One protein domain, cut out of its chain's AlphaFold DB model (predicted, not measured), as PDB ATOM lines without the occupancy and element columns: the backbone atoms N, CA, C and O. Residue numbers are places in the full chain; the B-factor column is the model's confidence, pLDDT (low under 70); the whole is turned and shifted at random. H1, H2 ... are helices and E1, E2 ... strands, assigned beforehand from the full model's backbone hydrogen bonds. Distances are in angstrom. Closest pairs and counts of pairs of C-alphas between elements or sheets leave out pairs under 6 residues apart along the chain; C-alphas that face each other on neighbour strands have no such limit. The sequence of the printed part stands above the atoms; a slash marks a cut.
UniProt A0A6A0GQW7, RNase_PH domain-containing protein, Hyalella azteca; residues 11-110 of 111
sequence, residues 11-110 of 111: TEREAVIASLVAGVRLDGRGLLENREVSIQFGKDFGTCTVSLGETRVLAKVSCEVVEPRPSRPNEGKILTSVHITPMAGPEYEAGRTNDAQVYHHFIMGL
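What this domain is: This is residues 11 to 110 of the 111 residues of the protein "RNase_PH domain-containing protein" of Hyalella azteca (UniProt A0A6A0GQW7). With little regular structure, this is a drawn-out chain: a small three-stranded sheet, H1 far off at one end, and loop residues 70 to 75 sticking out at the other. The 100 printed residues, 37 in named elements, are mixed: H1 E1 E2 E3 H2 H3, with an antiparallel sheet E1 - E2 - E3. It is extended, radius of gyration of the C-alphas 19.6 A, spanning 60 by 32 by 26 A.

How they stand to each other: E1, residues 37 to 41, E2, 47 to 52, and E3, 55 to 60, form a meander of two antiparallel hairpins, each at 165 degrees. Within hydrogen-bond range are N 38 and O 51, 2.8 A, and N 50 and O 57, 2.9 A. H1, residues 11 to 21, H2, 99 to 102, and H3, 104 to 108, are not on the sheet; H2 and H3 meet only through their link. Every O i to N i+4 pair in H1 is within range; H2 is too short for one; H3 has 0 of 1, but 2 of 2 O i to N i+3.

Where its parts are: From first to last C-alpha, E1 measures 13.2 A, E2 16.7 A, E3 17.0 A and H1 15.5 A. C-alpha 11 is at (147.659, 89.155, 44.014), C-alpha 108 at (139.466, 50.448, 54.959).

The domain as a whole: The farthest C-alphas, Thr 11 and Pro 70, are 61.1 A apart. The printed part has no cut; links H1 to E1 and E3 to H2 are long. Residues 93 to 110 have pLDDT under 70.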
ATOM      1  N   THR A  11     147.122  88.504  42.812       91.94
ATOM      2  CA  THR A  11     147.659  89.155  44.014       91.94
ATOM      3  C   THR A  11     147.512  88.273  45.255       91.94
ATOM      4  O   THR A  11     148.429  88.198  46.066       91.94
ATOM      5  N   GLU A  12     146.392  87.555  45.394       88.94
ATOM      6  CA  GLU A  12     146.185  86.613  46.505       88.94
ATOM      7  C   GLU A  12     147.181  85.456  46.427       88.94
ATOM      8  O   GLU A  12     147.791  85.082  47.428       88.94
ATOM      9  N   ARG A  13     147.404  84.924  45.220       89.25
ATOM     10  CA  ARG A  13     148.405  83.881  44.983       89.25
ATOM     11  C   ARG A  13     149.805  84.341  45.388       89.25
ATOM     12  O   ARG A  13     150.499  83.609  46.090       89.25
ATOM     13  N   GLU A  14     150.221  85.526  44.950       92.38
ATOM     14  CA  GLU A  14     151.532  86.089  45.284       92.38
ATOM     15  C   GLU A  14     151.682  86.323  46.793       92.38
ATOM     16  O   GLU A  14     152.708  85.956  47.367       92.38
ATOM     17  N   ALA A  15     150.642  86.831  47.461       88.94
ATOM     18  CA  ALA A  15     150.638  87.045  48.908       88.94
ATOM     19  C   ALA A  15     150.782  85.735  49.702       88.94
ATOM     20  O   ALA A  15     151.542  85.672  50.673       88.94
ATOM     21  N   VAL A  16     150.106  84.664  49.270       89.19
ATOM     22  CA  VAL A  16     150.250  83.333  49.879       89.19
ATOM     23  C   VAL A  16     151.682  82.823  49.733       89.19
ATOM     24  O   VAL A  16     152.267  82.354  50.707       89.19
ATOM     25  N   ILE A  17     152.267  82.943  48.539       90.19
ATOM     26  CA  ILE A  17     153.636  82.484  48.274       90.19
ATOM     27  C   ILE A  17     154.647  83.282  49.105       90.19
ATOM     28  O   ILE A  17     155.517  82.686  49.738       90.19
ATOM     29  N   ALA A  18     154.510  84.608  49.165       90.56
ATOM     30  CA  ALA A  18     155.381  85.462  49.968       90.56
ATOM     31  C   ALA A  18     155.325  85.103  51.464       90.56
ATOM     32  O   ALA A  18     156.361  85.023  52.124       90.56
ATOM     33  N   SER A  19     154.130  84.809  51.985       86.25
ATOM     34  CA  SER A  19     153.935  84.404  53.385       86.25
ATOM     35  C   SER A  19     154.606  83.059  53.691       86.25
ATOM     36  O   SER A  19     155.265  82.904  54.721       86.25
ATOM     37  N   LEU A  20     154.530  82.104  52.757       87.56
ATOM     38  CA  LEU A  20     155.208  80.811  52.885       87.56
ATOM     39  C   LEU A  20     156.735  80.954  52.932       87.56
ATOM     40  O   LEU A  20     157.374  80.260  53.719       87.56
ATOM     41  N   VAL A  21     157.317  81.869  52.146       88.88
ATOM     42  CA  VAL A  21     158.761  82.176  52.195       88.88
ATOM     43  C   VAL A  21     159.154  82.787  53.544       88.88
ATOM     44  O   VAL A  21     160.218  82.475  54.071       88.88
ATOM     45  N   ALA A  22     158.277  83.599  54.140       86.25
ATOM     46  CA  ALA A  22     158.461  84.140  55.488       86.25
ATOM     47  C   ALA A  22     158.260  83.097  56.609       86.25
ATOM     48  O   ALA A  22     158.476  83.407  57.779       86.25
ATOM     49  N   GLY A  23     157.857  81.864  56.277       83.81
ATOM     50  CA  GLY A  23     157.663  80.773  57.234       83.81
ATOM     51  C   GLY A  23     156.366  80.855  58.044       83.81
ATOM     52  O   GLY A  23     156.217  80.120  59.020       83.81
ATOM     53  N   VAL A  24     155.424  81.717  57.648       86.50
ATOM     54  CA  VAL A  24     154.161  81.956  58.361       86.50
ATOM     55  C   VAL A  24     152.982  81.663  57.437       86.50
ATOM     56  O   VAL A  24     152.958  82.050  56.269       86.50
ATOM     57  N   ARG A  25     151.975  80.945  57.943       86.31
ATOM     58  CA  ARG A  25     150.728  80.701  57.201       86.31
ATOM     59  C   ARG A  25     149.784  81.900  57.327       86.31
ATOM     60  O   ARG A  25     149.884  82.662  58.278       86.31
ATOM     61  N   LEU A  26     148.804  82.007  56.427       83.12
ATOM     62  CA  LEU A  26     147.777  83.066  56.461       83.12
ATOM     63  C   LEU A  26     147.079  83.211  57.828       83.12
ATOM     64  O   LEU A  26     146.761  84.318  58.241       83.12
ATOM     65  N   ASP A  27     146.893  82.098  58.540       81.94
ATOM     66  CA  ASP A  27     146.225  82.061  59.847       81.94
ATOM     67  C   ASP A  27     147.172  82.408  61.023       81.94
ATOM     68  O   ASP A  27     146.809  82.208  62.178       81.94
ATOM     69  N   GLY A  28     148.418  82.823  60.757       81.88
ATOM     70  CA  GLY A  28     149.442  83.122  61.774       81.88
ATOM     71  C   GLY A  28     150.152  81.901  62.375       81.88
ATOM     72  O   GLY A  28     151.044  82.053  63.204       81.88
ATOM     73  N   ARG A  29     149.783  80.691  61.946       85.62
ATOM     74  CA  ARG A  29     150.333  79.418  62.439       85.62
ATOM     75  C   ARG A  29     151.690  79.086  61.823       85.62
ATOM     76  O   ARG A  29     151.961  79.436  60.666       85.62
ATOM     77  N   GLY A  30     152.504  78.341  62.571       84.81
ATOM     78  CA  GLY A  30     153.764  77.786  62.076       84.81
ATOM     79  C   GLY A  30     153.561  76.739  60.971       84.81
ATOM     80  O   GLY A  30     152.480  76.171  60.807       84.81
ATOM     81  N   LEU A  31     154.613  76.439  60.203       82.56
ATOM     82  CA  LEU A  31     154.550  75.467  59.096       82.56
ATOM     83  C   LEU A  31     154.151  74.050  59.545       82.56
ATOM     84  O   LEU A  31     153.471  73.344  58.802       82.56
ATOM     85  N   LEU A  32     154.561  73.657  60.754       85.44
ATOM     86  CA  LEU A  32     154.313  72.336  61.345       85.44
ATOM     87  C   LEU A  32     153.148  72.334  62.348       85.44
ATOM     88  O   LEU A  32     152.894  71.323  62.991       85.44
ATOM     89  N   GLU A  33     152.461  73.464  62.510       85.88
ATOM     90  CA  GLU A  33     151.410  73.610  63.508       85.88
ATOM     91  C   GLU A  33     150.042  73.217  62.934       85.88
ATOM     92  O   GLU A  33     149.555  73.758  61.931       85.88
ATOM     93  N   ASN A  34     149.398  72.257  63.592       83.69
ATOM     94  CA  ASN A  34     148.072  71.788  63.218       83.69
ATOM     95  C   ASN A  34     146.996  72.851  63.507       83.69
ATOM     96  O   ASN A  34     147.207  73.819  64.230       83.69
ATOM     97  N   ARG A  35     145.818  72.702  62.888       88.75
ATOM     98  CA  ARG A  35     144.637  73.489  63.286       88.75
ATOM     99  C   ARG A  35     144.160  73.004  64.652       88.75
ATOM    100  O   ARG A  35     144.319  71.825  64.959       88.75
ATOM    101  N   GLU A  36     143.541  73.895  65.422       87.44
ATOM    102  CA  GLU A  36     142.885  73.507  66.668       87.44
ATOM    103  C   GLU A  36     141.835  72.422  66.390       87.44
ATOM    104  O   GLU A  36     141.022  72.541  65.465       87.44
ATOM    105  N   VAL A  37     141.896  71.348  67.179       90.62
ATOM    106  CA  VAL A  37     140.988  70.205  67.078       90.62
ATOM    107  C   VAL A  37     140.068  70.212  68.288       90.62
ATOM    108  O   VAL A  37     140.520  70.078  69.421       90.62
ATOM    109  N   SER A  38     138.769  70.327  68.041       92.56
ATOM    110  CA  SER A  38     137.726  70.232  69.059       92.56
ATOM    111  C   SER A  38     136.910  68.969  68.830       92.56
ATOM    112  O   SER A  38     136.390  68.746  67.737       92.56
ATOM    113  N   ILE A  39     136.792  68.138  69.863       93.19
ATOM    114  CA  ILE A  39     136.003  66.906  69.830       93.19
ATOM    115  C   ILE A  39     134.824  67.086  70.778       93.19
ATOM    116  O   ILE A  39     135.003  67.334  71.968       93.19
ATOM    117  N   GLN A  40     133.616  66.956  70.241       92.81
ATOM    118  CA  GLN A  40     132.370  67.051  70.986       92.81
ATOM    119  C   GLN A  40     131.627  65.726  70.876       92.81
ATOM    120  O   GLN A  40     131.296  65.263  69.781       92.81
ATOM    121  N   PHE A  41     131.360  65.108  72.019       92.81
ATOM    122  CA  PHE A  41     130.548  63.900  72.084       92.81
ATOM    123  C   PHE A  41     129.073  64.285  72.146       92.81
ATOM    124  O   PHE A  41     128.694  65.210  72.868       92.81
ATOM    125  N   GLY A  42     128.250  63.613  71.340       88.12
ATOM    126  CA  GLY A  42     126.813  63.848  71.330       88.12
ATOM    127  C   GLY A  42     126.120  63.238  72.547       88.12
ATOM    128  O   GLY A  42     126.733  62.579  73.385       88.12
ATOM    129  N   LYS A  43     124.804  63.457  72.635       86.88
ATOM    130  CA  LYS A  43     123.966  62.908  73.710       86.88
ATOM    131  C   LYS A  43     123.856  61.381  73.642       86.88
ATOM    132  O   LYS A  43     123.732  60.730  74.675       86.88
ATOM    133  N   ASP A  44     123.899  60.830  72.431       88.69
ATOM    134  CA  ASP A  44     123.775  59.399  72.184       88.69
ATOM    135  C   ASP A  44     125.147  58.735  72.045       88.69
ATOM    136  O   ASP A  44     126.067  59.275  71.415       88.69
ATOM    137  N   PHE A  45     125.263  57.514  72.564       85.50
ATOM    138  CA  PHE A  45     126.449  56.690  72.365       85.50
ATOM    139  C   PHE A  45     126.713  56.456  70.874       85.50
ATOM    140  O   PHE A  45     125.796  56.250  70.077       85.50
ATOM    141  N   GLY A  46     127.991  56.508  70.498       85.44
ATOM    142  CA  GLY A  46     128.417  56.338  69.111       85.44
ATOM    143  C   GLY A  46     128.221  57.572  68.232       85.44
ATOM    144  O   GLY A  46     128.356  57.440  67.022       85.44
ATOM    145  N   THR A  47     127.919  58.751  68.792       91.94
ATOM    146  CA  THR A  47     127.907  60.025  68.048       91.94
ATOM    147  C   THR A  47     129.049  60.940  68.484       91.94
ATOM    148  O   THR A  47     129.208  61.244  69.668       91.94
ATOM    149  N   CYS A  48     129.844  61.411  67.525       92.50
ATOM    150  CA  CYS A  48     130.876  62.410  67.774       92.50
ATOM    151  C   CYS A  48     130.930  63.446  66.649       92.50
ATOM    152  O   CYS A  48     130.789  63.135  65.466       92.50
ATOM    153  N   THR A  49     131.118  64.700  67.039       92.44
ATOM    154  CA  THR A  49     131.358  65.821  66.134       92.44
ATOM    155  C   THR A  49     132.776  66.309  66.361       92.44
ATOM    156  O   THR A  49     133.134  66.689  67.474       92.44
ATOM    157  N   VAL A  50     133.587  66.309  65.310       92.06
ATOM    158  CA  VAL A  50     134.965  66.799  65.351       92.06
ATOM    159  C   VAL A  50     135.047  68.057  64.502       92.06
ATOM    160  O   VAL A  50     134.584  68.074  63.363       92.06
ATOM    161  N   SER A  51     135.611  69.122  65.062       92.31
ATOM    162  CA  SER A  51     135.890  70.369  64.352       92.31
ATOM    163  C   SER A  51     137.399  70.574  64.273       92.31
ATOM    164  O   SER A  51     138.085  70.519  65.290       92.31
ATOM    165  N   LEU A  52     137.907  70.789  63.065       89.81
ATOM    166  CA  LEU A  52     139.303  71.078  62.756       89.81
ATOM    167  C   LEU A  52     139.378  72.487  62.151       89.81
ATOM    168  O   LEU A  52     139.311  72.666  60.931       89.81
ATOM    169  N   GLY A  53     139.454  73.504  63.011       87.94
ATOM    170  CA  GLY A  53     139.191  74.892  62.620       87.94
ATOM    171  C   GLY A  53     137.790  75.044  62.012       87.94
ATOM    172  O   GLY A  53     136.791  74.738  62.659       87.94
ATOM    173  N   GLU A  54     137.713  75.470  60.751       86.94
ATOM    174  CA  GLU A  54     136.445  75.661  60.028       86.94
ATOM    175  C   GLU A  54     135.845  74.369  59.449       86.94
ATOM    176  O   GLU A  54     134.702  74.354  58.995       86.94
ATOM    177  N   THR A  55     136.586  73.259  59.453       88.12
ATOM    178  CA  THR A  55     136.097  71.985  58.914       88.12
ATOM    179  C   THR A  55     135.411  71.181  60.011       88.12
ATOM    180  O   THR A  55     136.052  70.807  60.990       88.12
ATOM    181  N   ARG A  56     134.124  70.863  59.840       88.88
ATOM    182  CA  ARG A  56     133.354  70.054  60.796       88.88
ATOM    183  C   ARG A  56     132.935  68.721  60.189       88.88
ATOM    184  O   ARG A  56     132.415  68.679  59.079       88.88
ATOM    185  N   VAL A  57     133.116  67.645  60.951       89.50
ATOM    186  CA  VAL A  57     132.739  66.278  60.577       89.50
ATOM    187  C   VAL A  57     131.869  65.675  61.676       89.50
ATOM    188  O   VAL A  57     132.182  65.800  62.859       89.50
ATOM    189  N   LEU A  58     130.786  65.009  61.279       89.75
ATOM    190  CA  LEU A  58     129.929  64.218  62.161       89.75
ATOM    191  C   LEU A  58     130.147  62.736  61.854       89.75
ATOM    192  O   LEU A  58     129.966  62.316  60.713       89.75
ATOM    193  N   ALA A  59     130.485  61.945  62.869       90.31
ATOM    194  CA  ALA A  59     130.548  60.494  62.770       90.31
ATOM    195  C   ALA A  59     129.500  59.857  63.688       90.31
ATOM    196  O   ALA A  59     129.306  60.268  64.837       90.31
ATOM    197  N   LYS A  60     128.812  58.846  63.153       90.12
ATOM    198  CA  LYS A  60     127.838  58.034  63.879       90.12
ATOM    199  C   LYS A  60     128.122  56.561  63.632       90.12
ATOM    200  O   LYS A  60     128.284  56.153  62.487       90.12
ATOM    201  N   VAL A  61     128.139  55.779  64.702       90.69
ATOM    202  CA  VAL A  61     128.262  54.322  64.655       90.69
ATOM    203  C   VAL A  61     126.930  53.708  65.067       90.69
ATOM    204  O   VAL A  61     126.333  54.107  66.067       90.69
ATOM    205  N   SER A  62     126.458  52.745  64.282       89.25
ATOM    206  CA  SER A  62     125.273  51.938  64.573       89.25
ATOM    207  C   SER A  62     125.611  50.467  64.390       89.25
ATOM    208  O   SER A  62     126.259  50.106  63.408       89.25
ATOM    209  N   CYS A  63     125.149  49.630  65.315       88.25
ATOM    210  CA  CYS A  63     125.360  48.188  65.279       88.25
ATOM    211  C   CYS A  63     124.008  47.487  65.143       88.25
ATOM    212  O   CYS A  63     123.071  47.805  65.874       88.25
ATOM    213  N   GLU A  64     123.926  46.522  64.235       88.75
ATOM    214  CA  GLU A  64     122.754  45.675  64.020       88.75
ATOM    215  C   GLU A  64     123.175  44.203  63.960       88.75
ATOM    216  O   GLU A  64     124.292  43.883  63.550       88.75
ATOM    217  N   VAL A  65     122.289  43.304  64.397       89.38
ATOM    218  CA  VAL A  65     122.503  41.855  64.307       89.38
ATOM    219  C   VAL A  65     121.879  41.372  63.004       89.38
ATOM    220  O   VAL A  65     120.665  41.441  62.835       89.38
ATOM    221  N   VAL A  66     122.717  40.900  62.084       86.81
ATOM    222  CA  VAL A  66     122.322  40.457  60.739       86.81
ATOM    223  C   VAL A  66     122.928  39.083  60.468       86.81
ATOM    224  O   VAL A  66     123.975  38.743  61.025       86.81
ATOM    225  N   GLU A  67     122.274  38.289  59.618       85.69
ATOM    226  CA  GLU A  67     122.794  36.992  59.181       85.69
ATOM    227  C   GLU A  67     124.174  37.154  58.510       85.69
ATOM    228  O   GLU A  67     124.336  37.996  57.612       85.69
ATOM    229  N   PRO A  68     125.192  36.385  58.942       82.38
ATOM    230  CA  PRO A  68     126.522  36.480  58.368       82.38
ATOM    231  C   PRO A  68     126.530  35.942  56.937       82.38
ATOM    232  O   PRO A  68     125.704  35.128  56.527       82.38
ATOM    233  N   ARG A  69     127.505  36.390  56.142       80.69
ATOM    234  CA  ARG A  69     127.624  35.923  54.757       80.69
ATOM    235  C   ARG A  69     127.974  34.432  54.732       80.69
ATOM    236  O   ARG A  69     128.875  34.020  55.463       80.69
ATOM    237  N   PRO A  70     127.394  33.647  53.805       79.56
ATOM    238  CA  PRO A  70     127.664  32.211  53.713       79.56
ATOM    239  C   PRO A  70     129.130  31.891  53.381       79.56
ATOM    240  O   PRO A  70     129.591  30.786  53.634       79.56
ATOM    241  N   SER A  71     129.888  32.854  52.841       85.25
ATOM    242  CA  SER A  71     131.320  32.695  52.574       85.25
ATOM    243  C   SER A  71     132.196  32.749  53.829       85.25
ATOM    244  O   SER A  71     133.284  32.178  53.815       85.25
ATOM    245  N   ARG A  72     131.767  33.452  54.888       80.19
ATOM    246  CA  ARG A  72     132.512  33.626  56.147       80.19
ATOM    247  C   ARG A  72     131.544  33.768  57.331       80.19
ATOM    248  O   ARG A  72     131.246  34.888  57.740       80.19
ATOM    249  N   PRO A  73     131.056  32.649  57.895       78.44
ATOM    250  CA  PRO A  73     130.044  32.668  58.954       78.44
ATOM    251  C   PRO A  73     130.576  33.104  60.330       78.44
ATOM    252  O   PRO A  73     129.789  33.480  61.191       78.44
ATOM    253  N   ASN A  74     131.898  33.073  60.539       82.69
ATOM    254  CA  ASN A  74     132.532  33.362  61.833       82.69
ATOM    255  C   ASN A  74     133.009  34.821  61.977       82.69
ATOM    256  O   ASN A  74     133.585  35.170  63.005       82.69
ATOM    257  N   GLU A  75     132.811  35.665  60.958       81.44
ATOM    258  CA  GLU A  75     133.267  37.060  60.938       81.44
ATOM    259  C   GLU A  75     132.074  38.021  60.816       81.44
ATOM    260  O   GLU A  75     131.139  37.792  60.047       81.44
ATOM    261  N   GLY A  76     132.121  39.126  61.567       79.06
ATOM    262  CA  GLY A  76     131.177  40.234  61.429       79.06
ATOM    263  C   GLY A  76     131.527  41.143  60.247       79.06
ATOM    264  O   GLY A  76     132.650  41.141  59.747       79.06
ATOM    265  N   LYS A  77     130.566  41.959  59.801       79.62
ATOM    266  CA  LYS A  77     130.784  42.948  58.739       79.62
ATOM    267  C   LYS A  77     130.833  44.354  59.325       79.62
ATOM    268  O   LYS A  77     129.916  44.758  60.029       79.62
ATOM    269  N   ILE A  78     131.850  45.121  58.943       83.81
ATOM    270  CA  ILE A  78     131.905  46.567  59.175       83.81
ATOM    271  C   ILE A  78     131.590  47.264  57.853       83.81
ATOM    272  O   ILE A  78     132.163  46.946  56.809       83.81
ATOM    273  N   LEU A  79     130.642  48.196  57.888       82.38
ATOM    274  CA  LEU A  79     130.331  49.068  56.766       82.38
ATOM    275  C   LEU A  79     130.610  50.505  57.190       82.38
ATOM    276  O   LEU A  79     129.904  51.057  58.027       82.38
ATOM    277  N   THR A  80     131.614  51.113  56.575       82.94
ATOM    278  CA  THR A  80     131.868  52.548  56.705       82.94
ATOM    279  C   THR A  80     131.272  53.223  55.483       82.94
ATOM    280  O   THR A  80     131.511  52.772  54.366       82.94
ATOM    281  N   SER A  81     130.515  54.296  55.665       80.69
ATOM    282  CA  SER A  81     130.093  55.169  54.572       80.69
ATOM    283  C   SER A  81     130.490  56.602  54.897       80.69
ATOM    284  O   SER A  81     130.429  57.039  56.045       80.69
ATOM    285  N   VAL A  82     130.942  57.330  53.881       80.94
ATOM    286  CA  VAL A  82     131.294  58.746  53.996       80.94
ATOM    287  C   VAL A  82     130.431  59.500  53.004       80.94
ATOM    288  O   VAL A  82     130.441  59.205  51.810       80.94
ATOM    289  N   HIS A  83     129.674  60.469  53.505       77.62
ATOM    290  CA  HIS A  83     128.800  61.300  52.692       77.62
ATOM    291  C   HIS A  83     129.249  62.751  52.807       77.62
ATOM    292  O   HIS A  83     129.308  63.302  53.904       77.62
ATOM    293  N   ILE A  84     129.550  63.371  51.667       80.44
ATOM    294  CA  ILE A  84     129.814  64.807  51.598       80.44
ATOM    295  C   ILE A  84     128.500  65.479  51.225       80.44
ATOM    296  O   ILE A  84     127.968  65.271  50.136       80.44
ATOM    297  N   THR A  85     127.944  66.242  52.160       80.25
ATOM    298  CA  THR A  85     126.690  66.964  51.938       80.25
ATOM    299  C   THR A  85     126.931  68.237  51.129       80.25
ATOM    300  O   THR A  85     127.975  68.860  51.323       80.25
ATOM    301  N   PRO A  86     125.948  68.722  50.350       77.88
ATOM    302  CA  PRO A  86     126.040  70.016  49.666       77.88
ATOM    303  C   PRO A  86     126.266  71.225  50.582       77.88
ATOM    304  O   PRO A  86     126.683  72.284  50.132       77.88
ATOM    305  N   MET A  87     126.038  71.069  51.890       79.94
ATOM    306  CA  MET A  87     126.390  72.080  52.892       79.94
ATOM    307  C   MET A  87     127.906  72.262  53.073       79.94
ATOM    308  O   MET A  87     128.320  73.246  53.674       79.94
ATOM    309  N   ALA A  88     128.731  71.326  52.591       78.56
ATOM    310  CA  ALA A  88     130.186  71.401  52.715       78.56
ATOM    311  C   ALA A  88     130.812  72.438  51.770       78.56
ATOM    312  O   ALA A  88     131.911  72.914  52.035       78.56
ATOM    313  N   GLY A  89     130.125  72.786  50.681       75.69
ATOM    314  CA  GLY A  89     130.615  73.738  49.695       75.69
ATOM    315  C   GLY A  89     129.763  73.723  48.423       75.69
ATOM    316  O   GLY A  89     129.144  72.702  48.112       75.69
ATOM    317  N   PRO A  90     129.721  74.840  47.679       72.44
ATOM    318  CA  PRO A  90     128.935  74.971  46.450       72.44
ATOM    319  C   PRO A  90     129.366  74.004  45.334       72.44
ATOM    320  O   PRO A  90     128.601  73.762  44.403       72.44
ATOM    321  N   GLU A  91     130.575  73.447  45.412       72.69
ATOM    322  CA  GLU A  91     131.105  72.445  44.487       72.69
ATOM    323  C   GLU A  91     130.568  71.023  44.730       72.69
ATOM    324  O   GLU A  91     130.696  70.152  43.862       72.69
ATOM    325  N   TYR A  92     129.978  70.771  45.900       70.88
ATOM    326  CA  TYR A  92     129.449  69.464  46.271       70.88
ATOM    327  C   TYR A  92     127.956  69.397  45.940       70.88
ATOM    328  O   TYR A  92     127.105  69.809  46.718       70.88
ATOM    329  N   GLU A  93     127.613  68.849  44.778       66.38
ATOM    330  CA  GLU A  93     126.219  68.563  44.420       66.38
ATOM    331  C   GLU A  93     125.838  67.119  44.785       66.38
ATOM    332  O   GLU A  93     126.617  66.176  44.607       66.38
ATOM    333  N   ALA A  94     124.610  66.932  45.279       61.66
ATOM    334  CA  ALA A  94     124.075  65.612  45.590       61.66
ATOM    335  C   ALA A  94     123.940  64.785  44.298       61.66
ATOM    336  O   ALA A  94     123.146  65.119  43.424       61.66
ATOM    337  N   GLY A  95     124.725  63.711  44.181       59.81
ATOM    338  CA  GLY A  95     124.713  62.804  43.023       59.81
ATOM    339  C   GLY A  95     125.970  62.850  42.152       59.81
ATOM    340  O   GLY A  95     126.145  61.976  41.305       59.81
ATOM    341  N   ARG A  96     126.886  63.800  42.381       61.59
ATOM    342  CA  ARG A  96     128.202  63.795  41.734       61.59
ATOM    343  C   ARG A  96     129.179  62.969  42.571       61.59
ATOM    344  O   ARG A  96     129.504  63.330  43.700       61.59
ATOM    345  N   THR A  97     129.657  61.850  42.028       55.00
ATOM    346  CA  THR A  97     130.777  61.098  42.610       55.00
ATOM    347  C   THR A  97     132.052  61.909  42.406       55.00
ATOM    348  O   THR A  97     132.678  61.841  41.351       55.00
ATOM    349  N   ASN A  98     132.397  62.743  43.383       58.16
ATOM    350  CA  ASN A  98     133.675  63.451  43.391       58.16
ATOM    351  C   ASN A  98     134.788  62.483  43.821       58.16
ATOM    352  O   ASN A  98     134.554  61.623  44.672       58.16
ATOM    353  N   ASP A  99     136.011  62.671  43.315       59.12
ATOM    354  CA  ASP A  99     137.199  61.885  43.700       59.12
ATOM    355  C   ASP A  99     137.436  61.878  45.224       59.12
ATOM    356  O   ASP A  99     137.981  60.931  45.783       59.12
ATOM    357  N   ALA A 100     136.927  62.896  45.928       59.56
ATOM    358  CA  ALA A 100     136.907  62.975  47.387       59.56
ATOM    359  C   ALA A 100     136.189  61.786  48.071       59.56
ATOM    360  O   ALA A 100     136.571  61.393  49.171       59.56
ATOM    361  N   GLN A 101     135.177  61.185  47.433       54.56
ATOM    362  CA  GLN A 101     134.487  59.993  47.950       54.56
ATOM    363  C   GLN A 101     135.311  58.710  47.747       54.56
ATOM    364  O   GLN A 101     135.118  57.732  48.466       54.56
ATOM    365  N   VAL A 102     136.260  58.711  46.803       55.81
ATOM    366  CA  VAL A 102     137.086  57.543  46.449       55.81
ATOM    367  C   VAL A 102     138.159  57.255  47.511       55.81
ATOM    368  O   VAL A 102     138.554  56.102  47.687       55.81
ATOM    369  N   TYR A 103     138.552  58.247  48.324       56.69
ATOM    370  CA  TYR A 103     139.458  58.046  49.469       56.69
ATOM    371  C   TYR A 103     138.895  57.112  50.558       56.69
ATOM    372  O   TYR A 103     139.637  56.690  51.445       56.69
ATOM    373  N   HIS A 104     137.617  56.726  50.471       52.53
ATOM    374  CA  HIS A 104     137.005  55.677  51.292       52.53
ATOM    375  C   HIS A 104     137.811  54.367  51.299       52.53
ATOM    376  O   HIS A 104     137.957  53.747  52.353       52.53
ATOM    377  N   HIS A 105     138.407  53.986  50.163       49.31
ATOM    378  CA  HIS A 105     139.195  52.753  50.078       49.31
ATOM    379  C   HIS A 105     140.455  52.792  50.958       49.31
ATOM    380  O   HIS A 105     140.863  51.767  51.497       49.31
ATOM    381  N   PHE A 106     141.046  53.975  51.159       47.72
ATOM    382  CA  PHE A 106     142.285  54.115  51.924       47.72
ATOM    383  C   PHE A 106     142.071  53.914  53.431       47.72
ATOM    384  O   PHE A 106     142.928  53.356  54.106       47.72
ATOM    385  N   ILE A 107     140.903  54.300  53.955       54.94
ATOM    386  CA  ILE A 107     140.564  54.122  55.377       54.94
ATOM    387  C   ILE A 107     140.302  52.645  55.699       54.94
ATOM    388  O   ILE A 107     140.678  52.182  56.768       54.94
ATOM    389  N   MET A 108     139.712  51.885  54.770       52.03
ATOM    390  CA  MET A 108     139.466  50.448  54.959       52.03
ATOM    391  C   MET A 108     140.740  49.591  54.914       52.03
ATOM    392  O   MET A 108     140.729  48.491  55.446       52.03
ATOM    393  N   GLY A 109     141.825  50.067  54.293       42.69
ATOM    394  CA  GLY A 109     143.104  49.345  54.244       42.69
ATOM    395  C   GLY A 109     143.946  49.452  55.521       42.69
ATOM    396  O   GLY A 109     145.002  48.830  55.598       42.69
ATOM    397  N   LEU A 110     143.507  50.258  56.494       47.38
ATOM    398  CA  LEU A 110     144.229  50.521  57.741       47.38
ATOM    399  C   LEU A 110     143.668  49.752  58.954       47.38
ATOM    400  O   LEU A 110     144.203  49.908  60.051       47.38
TER     401      LEU A 110